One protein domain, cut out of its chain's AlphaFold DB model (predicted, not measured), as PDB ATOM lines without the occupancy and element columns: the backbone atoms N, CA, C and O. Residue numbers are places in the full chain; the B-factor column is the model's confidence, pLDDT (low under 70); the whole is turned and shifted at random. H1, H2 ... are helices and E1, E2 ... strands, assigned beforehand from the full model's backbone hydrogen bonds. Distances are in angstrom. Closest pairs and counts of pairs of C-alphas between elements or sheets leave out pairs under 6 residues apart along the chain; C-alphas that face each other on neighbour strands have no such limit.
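What this domain is: This is residues 13 to 78 of the 91 residues of an uncharacterized protein of Azospira sp. I09 (UniProt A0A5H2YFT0). The small sheet E1 E2 E3, a meander of antiparallel neighbours, lies between two helices: three layers, H1 along one face, H2 across the other. The printed part has 66 residues, three named strands before two named helices, class mixed. It is compact, radius of gyration of the C-alphas 11.1 A, spanning 32 by 23 by 15 A.

Where its parts are: Find E1, residues 13 to 16, starting at (-16.721, -5.280, -1.338). E2 is residues 25 to 29, E3 35 to 37. H1 is residues 47 to 59, 18.1 A. H2, residues 65 to 77, ends at (-0.435, -3.066, -0.226).

How they stand to each other: Hairpins E1-E2 and E2-E3 bring N 15 and O 26, then N 27 and O 36, to 2.8 A, within hydrogen-bond range. H1 is on the sheet over E1, closest at C-alphas 54 and 14, 5.6 A. H2 is on the opposite face, closest to E1 at C-alphas 68 and 13, 6.0 A. Both helices keep every O i to N i+4 pair within range.

The domain as a whole: The printed part has no cut; no printed residue is under pLDDT 70.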
ATOM      1  N   CYS A  13     -16.444  -4.187  -0.411       93.81
ATOM      2  CA  CYS A  13     -16.721  -5.280  -1.338       93.81
ATOM      3  C   CYS A  13     -16.399  -6.632  -0.698       93.81
ATOM      4  O   CYS A  13     -15.609  -6.717   0.245       93.81
ATOM      5  N   TYR A  14     -17.004  -7.691  -1.222       94.69
ATOM      6  CA  TYR A  14     -16.638  -9.061  -0.888       94.69
ATOM      7  C   TYR A  14     -15.539  -9.550  -1.827       94.69
ATOM      8  O   TYR A  14     -15.474  -9.140  -2.983       94.69
ATOM      9  N   VAL A  15     -14.665 -10.417  -1.338       93.25
ATOM     10  CA  VAL A  15     -13.539 -10.966  -2.097       93.25
ATOM     11  C   VAL A  15     -13.406 -12.451  -1.808       93.25
ATOM     12  O   VAL A  15     -13.668 -12.900  -0.690       93.25
ATOM     13  N   PHE A  16     -12.996 -13.210  -2.819       92.44
ATOM     14  CA  PHE A  16     -12.611 -14.602  -2.641       92.44
ATOM     15  C   PHE A  16     -11.114 -14.670  -2.340       92.44
ATOM     16  O   PHE A  16     -10.297 -14.089  -3.048       92.44
ATOM     17  N   ILE A  17     -10.759 -15.393  -1.290       89.25
ATOM     18  CA  ILE A  17      -9.408 -15.522  -0.765       89.25
ATOM     19  C   ILE A  17      -9.092 -17.009  -0.722       89.25
ATOM     20  O   ILE A  17      -9.887 -17.809  -0.231       89.25
ATOM     21  N   HIS A  18      -7.919 -17.384  -1.227       82.06
ATOM     22  CA  HIS A  18      -7.439 -18.765  -1.222       82.06
ATOM     23  C   HIS A  18      -6.988 -19.191   0.189       82.06
ATOM     24  O   HIS A  18      -5.803 -19.372   0.455       82.06
ATOM     25  N   ALA A  19      -7.951 -19.300   1.103       83.31
ATOM     26  CA  ALA A  19      -7.781 -19.716   2.491       83.31
ATOM     27  C   ALA A  19      -8.448 -21.080   2.752       83.31
ATOM     28  O   ALA A  19      -8.977 -21.726   1.848       83.31
ATOM     29  N   SER A  20      -8.421 -21.524   4.008       85.44
ATOM     30  CA  SER A  20      -9.082 -22.751   4.459       85.44
ATOM     31  C   SER A  20     -10.601 -22.709   4.206       85.44
ATOM     32  O   SER A  20     -11.197 -21.636   4.331       85.44
ATOM     33  N   PRO A  21     -11.261 -23.855   3.945       83.06
ATOM     34  CA  PRO A  21     -12.720 -23.918   3.861       83.06
ATOM     35  C   PRO A  21     -13.403 -23.318   5.101       83.06
ATOM     36  O   PRO A  21     -13.020 -23.623   6.234       83.06
ATOM     37  N   GLY A  22     -14.405 -22.461   4.888       83.25
ATOM     38  CA  GLY A  22     -15.060 -21.666   5.934       83.25
ATOM     39  C   GLY A  22     -14.395 -20.311   6.222       83.25
ATOM     40  O   GLY A  22     -14.834 -19.598   7.120       83.25
ATOM     41  N   ALA A  23     -13.330 -19.956   5.499       87.25
ATOM     42  CA  ALA A  23     -12.616 -18.686   5.632       87.25
ATOM     43  C   ALA A  23     -12.240 -18.041   4.282       87.25
ATOM     44  O   ALA A  23     -11.419 -17.125   4.240       87.25
ATOM     45  N   ARG A  24     -12.827 -18.506   3.172       91.56
ATOM     46  CA  ARG A  24     -12.490 -18.067   1.808       91.56
ATOM     47  C   ARG A  24     -13.184 -16.777   1.390       91.56
ATOM     48  O   ARG A  24     -12.722 -16.125   0.464       91.56
ATOM     49  N   VAL A  25     -14.283 -16.382   2.032       91.75
ATOM     50  CA  VAL A  25     -15.000 -15.145   1.677       91.75
ATOM     51  C   VAL A  25     -14.643 -14.039   2.662       91.75
ATOM     52  O   VAL A  25     -15.020 -14.086   3.837       91.75
ATOM     53  N   GLY A  26     -13.925 -13.030   2.171       92.75
ATOM     54  CA  GLY A  26     -13.540 -11.843   2.926       92.75
ATOM     55  C   GLY A  26     -14.384 -10.617   2.580       92.75
ATOM     56  O   GLY A  26     -14.923 -10.505   1.483       92.75
ATOM     57  N   LEU A  27     -14.464  -9.671   3.511       93.69
ATOM     58  CA  LEU A  27     -14.990  -8.325   3.312       93.69
ATOM     59  C   LEU A  27     -13.831  -7.330   3.373       93.69
ATOM     60  O   LEU A  27     -13.169  -7.199   4.405       93.69
ATOM     61  N   VAL A  28     -13.625  -6.592   2.288       93.25
ATOM     62  CA  VAL A  28     -12.669  -5.486   2.215       93.25
ATOM     63  C   VAL A  28     -13.414  -4.176   2.434       93.25
ATOM     64  O   VAL A  28     -14.504  -3.968   1.897       93.25
ATOM     65  N   LYS A  29     -12.825  -3.278   3.227       91.62
ATOM     66  CA  LYS A  29     -13.335  -1.921   3.448       91.62
ATOM     67  C   LYS A  29     -12.335  -0.899   2.930       91.62
ATOM     68  O   LYS A  29     -11.141  -0.998   3.208       91.62
ATOM     69  N   LYS A  30     -12.843   0.105   2.220       88.62
ATOM     70  CA  LYS A  30     -12.053   1.235   1.729       88.62
ATOM     71  C   LYS A  30     -11.348   1.944   2.885       88.62
ATOM     72  O   LYS A  30     -11.968   2.232   3.906       88.62
ATOM     73  N   GLY A  31     -10.055   2.206   2.723       84.81
ATOM     74  CA  GLY A  31      -9.210   2.857   3.730       84.81
ATOM     75  C   GLY A  31      -8.772   1.964   4.898       84.81
ATOM     76  O   GLY A  31      -7.938   2.394   5.689       84.81
ATOM     77  N   ALA A  32      -9.281   0.732   5.014       86.56
ATOM     78  CA  ALA A  32      -8.884  -0.200   6.067       86.56
ATOM     79  C   ALA A  32      -7.829  -1.200   5.558       86.56
ATOM     80  O   ALA A  32      -8.004  -1.762   4.475       86.56
ATOM     81  N   PRO A  33      -6.746  -1.459   6.308       86.00
ATOM     82  CA  PRO A  33      -5.787  -2.492   5.935       86.00
ATOM     83  C   PRO A  33      -6.404  -3.892   6.083       86.00
ATOM     84  O   PRO A  33      -7.088  -4.180   7.066       86.00
ATOM     85  N   GLY A  34      -6.120  -4.768   5.120       87.69
ATOM     86  CA  GLY A  34      -6.550  -6.166   5.117       87.69
ATOM     87  C   GLY A  34      -8.044  -6.395   4.848       87.69
ATOM     88  O   GLY A  34      -8.754  -5.572   4.271       87.69
ATOM     89  N   TRP A  35      -8.521  -7.569   5.252       91.38
ATOM     90  CA  TRP A  35      -9.889  -8.033   5.034       91.38
ATOM     91  C   TRP A  35     -10.438  -8.713   6.287       91.38
ATOM     92  O   TRP A  35      -9.698  -9.267   7.100       91.38
ATOM     93  N   LEU A  36     -11.761  -8.700   6.426       89.81
ATOM     94  CA  LEU A  36     -12.471  -9.401   7.489       89.81
ATOM     95  C   LEU A  36     -13.020 -10.716   6.943       89.81
ATOM     96  O   LEU A  36     -13.786 -10.701   5.985       89.81
ATOM     97  N   ILE A  37     -12.656 -11.844   7.551       90.25
ATOM     98  CA  ILE A  37     -13.248 -13.142   7.203       90.25
ATOM     99  C   ILE A  37     -14.730 -13.108   7.578       90.25
ATOM    100  O   ILE A  37     -15.095 -12.708   8.684       90.25
ATOM    101  N   THR A  38     -15.586 -13.508   6.645       87.56
ATOM    102  CA  THR A  38     -17.035 -13.524   6.847       87.56
ATOM    103  C   THR A  38     -17.510 -14.933   7.178       87.56
ATOM    104  O   THR A  38     -16.964 -15.913   6.680       87.56
ATOM    105  N   SER A  39     -18.581 -15.044   7.966       85.50
ATOM    106  CA  SER A  39     -19.254 -16.319   8.256       85.50
ATOM    107  C   SER A  39     -20.132 -16.818   7.102       85.50
ATOM    108  O   SER A  39     -20.959 -17.705   7.294       85.50
ATOM    109  N   VAL A  40     -20.030 -16.182   5.932       86.19
ATOM    110  CA  VAL A  40     -20.800 -16.545   4.741       86.19
ATOM    111  C   VAL A  40     -20.220 -17.804   4.100       86.19
ATOM    112  O   VAL A  40     -20.975 -18.635   3.602       86.19
ATOM    113  N   ASP A  41     -18.894 -17.964   4.143       85.06
ATOM    114  CA  ASP A  41     -18.249 -19.209   3.741       85.06
ATOM    115  C   ASP A  41     -18.448 -20.278   4.822       85.06
ATOM    116  O   ASP A  41     -18.206 -20.039   6.005       85.06
ATOM    117  N   GLN A  42     -18.863 -21.470   4.406       84.38
ATOM    118  CA  GLN A  42     -19.076 -22.616   5.289       84.38
ATOM    119  C   GLN A  42     -18.087 -23.728   4.929       84.38
ATOM    120  O   GLN A  42     -17.615 -23.816   3.795       84.38
ATOM    121  N   LYS A  43     -17.724 -24.572   5.902       83.19
ATOM    122  CA  LYS A  43     -16.678 -25.601   5.721       83.19
ATOM    123  C   LYS A  43     -17.009 -26.634   4.641       83.19
ATOM    124  O   LYS A  43     -16.100 -27.204   4.050       83.19
ATOM    125  N   ASP A  44     -18.289 -26.882   4.423       87.00
ATOM    126  CA  ASP A  44     -18.869 -27.808   3.453       87.00
ATOM    127  C   ASP A  44     -19.131 -27.168   2.079       87.00
ATOM    128  O   ASP A  44     -19.475 -27.864   1.127       87.00
ATOM    129  N   MET A  45     -18.925 -25.856   1.947       87.56
ATOM    130  CA  MET A  45     -19.106 -25.135   0.691       87.56
ATOM    131  C   MET A  45     -17.955 -25.428  -0.283       87.56
ATOM    132  O   MET A  45     -16.783 -25.468   0.110       87.56
ATOM    133  N   SER A  46     -18.257 -25.603  -1.571       90.12
ATOM    134  CA  SER A  46     -17.217 -25.738  -2.597       90.12
ATOM    135  C   SER A  46     -16.581 -24.382  -2.934       90.12
ATOM    136  O   SER A  46     -17.174 -23.326  -2.711       90.12
ATOM    137  N   ASP A  47     -15.378 -24.386  -3.514       88.69
ATOM    138  CA  ASP A  47     -14.734 -23.148  -3.987       88.69
ATOM    139  C   ASP A  47     -15.569 -22.438  -5.062       88.69
ATOM    140  O   ASP A  47     -15.609 -21.209  -5.115       88.69
ATOM    141  N   ALA A  48     -16.260 -23.206  -5.910       90.25
ATOM    142  CA  ALA A  48     -17.139 -22.665  -6.939       90.25
ATOM    143  C   ALA A  48     -18.342 -21.938  -6.320       90.25
ATOM    144  O   ALA A  48     -18.675 -20.832  -6.745       90.25
ATOM    145  N   ASP A  49     -18.944 -22.518  -5.281       91.00
ATOM    146  CA  ASP A  49     -20.068 -21.904  -4.573       91.00
ATOM    147  C   ASP A  49     -19.627 -20.648  -3.821       91.00
ATOM    148  O   ASP A  49     -20.268 -19.608  -3.937       91.00
ATOM    149  N   ALA A  50     -18.486 -20.696  -3.130       89.88
ATOM    150  CA  ALA A  50     -17.936 -19.536  -2.432       89.88
ATOM    151  C   ALA A  50     -17.643 -18.368  -3.396       89.88
ATOM    152  O   ALA A  50     -17.965 -17.215  -3.095       89.88
ATOM    153  N   ARG A  51     -17.107 -18.648  -4.593       91.25
ATOM    154  CA  ARG A  51     -16.931 -17.639  -5.655       91.25
ATOM    155  C   ARG A  51     -18.262 -17.077  -6.144       91.25
ATOM    156  O   ARG A  51     -18.393 -15.862  -6.277       91.25
ATOM    157  N   LYS A  52     -19.258 -17.938  -6.354       91.81
ATOM    158  CA  LYS A  52     -20.602 -17.524  -6.771       91.81
ATOM    159  C   LYS A  52     -21.279 -16.643  -5.722       91.81
ATOM    160  O   LYS A  52     -21.959 -15.683  -6.067       91.81
ATOM    161  N   VAL A  53     -21.068 -16.922  -4.438       91.62
ATOM    162  CA  VAL A  53     -21.579 -16.081  -3.352       91.62
ATOM    163  C   VAL A  53     -20.943 -14.691  -3.385       91.62
ATOM    164  O   VAL A  53     -21.664 -13.699  -3.283       91.62
ATOM    165  N   VAL A  54     -19.624 -14.596  -3.589       92.44
ATOM    166  CA  VAL A  54     -18.942 -13.302  -3.767       92.44
ATOM    167  C   VAL A  54     -19.528 -12.536  -4.953       92.44
ATOM    168  O   VAL A  54     -19.847 -11.357  -4.809       92.44
ATOM    169  N   GLU A  55     -19.722 -13.205  -6.091       92.81
ATOM    170  CA  GLU A  55     -20.318 -12.613  -7.292       92.81
ATOM    171  C   GLU A  55     -21.729 -12.069  -7.025       92.81
ATOM    172  O   GLU A  55     -22.012 -10.916  -7.340       92.81
ATOM    173  N   VAL A  56     -22.596 -12.850  -6.373       92.56
ATOM    174  CA  VAL A  56     -23.966 -12.428  -6.042       92.56
ATOM    175  C   VAL A  56     -23.966 -11.240  -5.074       92.56
ATOM    176  O   VAL A  56     -24.664 -10.253  -5.307       92.56
ATOM    177  N   LEU A  57     -23.170 -11.298  -4.001       91.38
ATOM    178  CA  LEU A  57     -23.118 -10.236  -2.992       91.38
ATOM    179  C   LEU A  57     -22.565  -8.921  -3.549       91.38
ATOM    180  O   LEU A  57     -23.032  -7.840  -3.176       91.38
ATOM    181  N   ASN A  58     -21.575  -9.005  -4.437       93.06
ATOM    182  CA  ASN A  58     -21.010  -7.844  -5.113       93.06
ATOM    183  C   ASN A  58     -21.917  -7.324  -6.231       93.06
ATOM    184  O   ASN A  58     -22.045  -6.109  -6.372       93.06
ATOM    185  N   GLY A  59     -22.612  -8.204  -6.954       88.88
ATOM    186  CA  GLY A  59     -23.569  -7.831  -7.995       88.88
ATOM    187  C   GLY A  59     -24.690  -6.937  -7.463       88.88
ATOM    188  O   GLY A  59     -24.992  -5.908  -8.061       88.88
ATOM    189  N   VAL A  60     -25.223  -7.242  -6.273       87.81
ATOM    190  CA  VAL A  60     -26.220  -6.391  -5.585       87.81
ATOM    191  C   VAL A  60     -25.670  -4.995  -5.253       87.81
ATOM    192  O   VAL A  60     -26.424  -4.030  -5.162       87.81
ATOM    193  N   LYS A  61     -24.351  -4.867  -5.085       83.69
ATOM    194  CA  LYS A  61     -23.658  -3.605  -4.787       83.69
ATOM    195  C   LYS A  61     -23.121  -2.896  -6.037       83.69
ATOM    196  O   LYS A  61     -22.484  -1.856  -5.892       83.69
ATOM    197  N   GLY A  62     -23.338  -3.448  -7.234       87.44
ATOM    198  CA  GLY A  62     -22.758  -2.936  -8.478       87.44
ATOM    199  C   GLY A  62     -21.232  -3.066  -8.551       87.44
ATOM    200  O   GLY A  62     -20.595  -2.357  -9.324       87.44
ATOM    201  N   VAL A  63     -20.632  -3.944  -7.741       90.94
ATOM    202  CA  VAL A  63     -19.183  -4.162  -7.715       90.94
ATOM    203  C   VAL A  63     -18.838  -5.282  -8.684       90.94
ATOM    204  O   VAL A  63     -19.331  -6.399  -8.552       90.94
ATOM    205  N   ASN A  64     -17.985  -4.988  -9.663       90.06
ATOM    206  CA  ASN A  64     -17.492  -5.996 -10.597       90.06
ATOM    207  C   ASN A  64     -16.238  -6.714 -10.038       90.06
ATOM    208  O   ASN A  64     -15.616  -6.220  -9.090       90.06
ATOM    209  N   PRO A  65     -15.854  -7.878 -10.596       87.94
ATOM    210  CA  PRO A  65     -14.707  -8.643 -10.100       87.94
ATOM    211  C   PRO A  65     -13.386  -7.863 -10.127       87.94
ATOM    212  O   PRO A  65     -12.642  -7.885  -9.153       87.94
ATOM    213  N   GLU A  66     -13.132  -7.103 -11.195       89.62
ATOM    214  CA  GLU A  66     -11.913  -6.296 -11.342       89.62
ATOM    215  C   GLU A  66     -11.784  -5.246 -10.226       89.62
ATOM    216  O   GLU A  66     -10.717  -5.046  -9.646       89.62
ATOM    217  N   MET A  67     -12.887  -4.591  -9.871       90.12
ATOM    218  CA  MET A  67     -12.940  -3.613  -8.791       90.12
ATOM    219  C   MET A  67     -12.702  -4.264  -7.428       90.12
ATOM    220  O   MET A  67     -11.973  -3.701  -6.610       90.12
ATOM    221  N   ALA A  68     -13.272  -5.448  -7.188       90.81
ATOM    222  CA  ALA A  68     -13.030  -6.206  -5.964       90.81
ATOM    223  C   ALA A  68     -11.546  -6.604  -5.825       90.81
ATOM    224  O   ALA A  68     -10.973  -6.438  -4.747       90.81
ATOM    225  N   ASP A  69     -10.902  -7.020  -6.919       90.44
ATOM    226  CA  ASP A  69      -9.466  -7.326  -6.949       90.44
ATOM    227  C   ASP A  69      -8.608  -6.084  -6.684       90.44
ATOM    228  O   ASP A  69      -7.662  -6.135  -5.892       90.44
ATOM    229  N   ARG A  70      -8.959  -4.931  -7.270       89.25
ATOM    230  CA  ARG A  70      -8.265  -3.665  -6.980       89.25
ATOM    231  C   ARG A  70      -8.413  -3.268  -5.510       89.25
ATOM    232  O   ARG A  70      -7.441  -2.814  -4.907       89.25
ATOM    233  N   MET A  71      -9.593  -3.454  -4.915       90.31
ATOM    234  CA  MET A  71      -9.804  -3.189  -3.489       90.31
ATOM    235  C   MET A  71      -8.992  -4.143  -2.607       90.31
ATOM    236  O   MET A  71      -8.389  -3.692  -1.633       90.31
ATOM    237  N   LEU A  72      -8.917  -5.433  -2.950       90.94
ATOM    238  CA  LEU A  72      -8.075  -6.403  -2.243       90.94
ATOM    239  C   LEU A  72      -6.591  -6.025  -2.324       90.94
ATOM    240  O   LEU A  72      -5.887  -6.033  -1.310       90.94
ATOM    241  N   ALA A  73      -6.119  -5.646  -3.511       89.81
ATOM    242  CA  ALA A  73      -4.751  -5.194  -3.720       89.81
ATOM    243  C   ALA A  73      -4.442  -3.946  -2.878       89.81
ATOM    244  O   ALA A  73      -3.423  -3.916  -2.186       89.81
ATOM    245  N   ALA A  74      -5.339  -2.953  -2.861       88.12
ATOM    246  CA  ALA A  74      -5.195  -1.752  -2.037       88.12
ATOM    247  C   ALA A  74      -5.197  -2.077  -0.535       88.12
ATOM    248  O   ALA A  74      -4.367  -1.574   0.215       88.12
ATOM    249  N   ALA A  75      -6.070  -2.977  -0.087       88.75
ATOM    250  CA  ALA A  75      -6.105  -3.406   1.306       88.75
ATOM    251  C   ALA A  75      -4.838  -4.166   1.739       88.75
ATOM    252  O   ALA A  75      -4.441  -4.077   2.899       88.75
ATOM    253  N   THR A  76      -4.192  -4.884   0.815       87.19
ATOM    254  CA  THR A  76      -2.968  -5.661   1.077       87.19
ATOM    255  C   THR A  76      -1.706  -4.799   1.020       87.19
ATOM    256  O   THR A  76      -0.804  -4.953   1.839       87.19
ATOM    257  N   THR A  77      -1.629  -3.888   0.050       86.12
ATOM    258  CA  THR A  77      -0.435  -3.066  -0.226       86.12
ATOM    259  C   THR A  77      -0.484  -1.681   0.422       86.12
ATOM    260  O   THR A  77       0.514  -0.961   0.416       86.12
ATOM    261  N   GLY A  78      -1.623  -1.326   1.018       82.06
ATOM    262  CA  GLY A  78      -1.902  -0.017   1.589       82.06
ATOM    263  C   GLY A  78      -2.732   0.848   0.642       82.06
ATOM    264  O   GLY A  78      -2.435   0.986  -0.547       82.06
TER     265      GLY A  78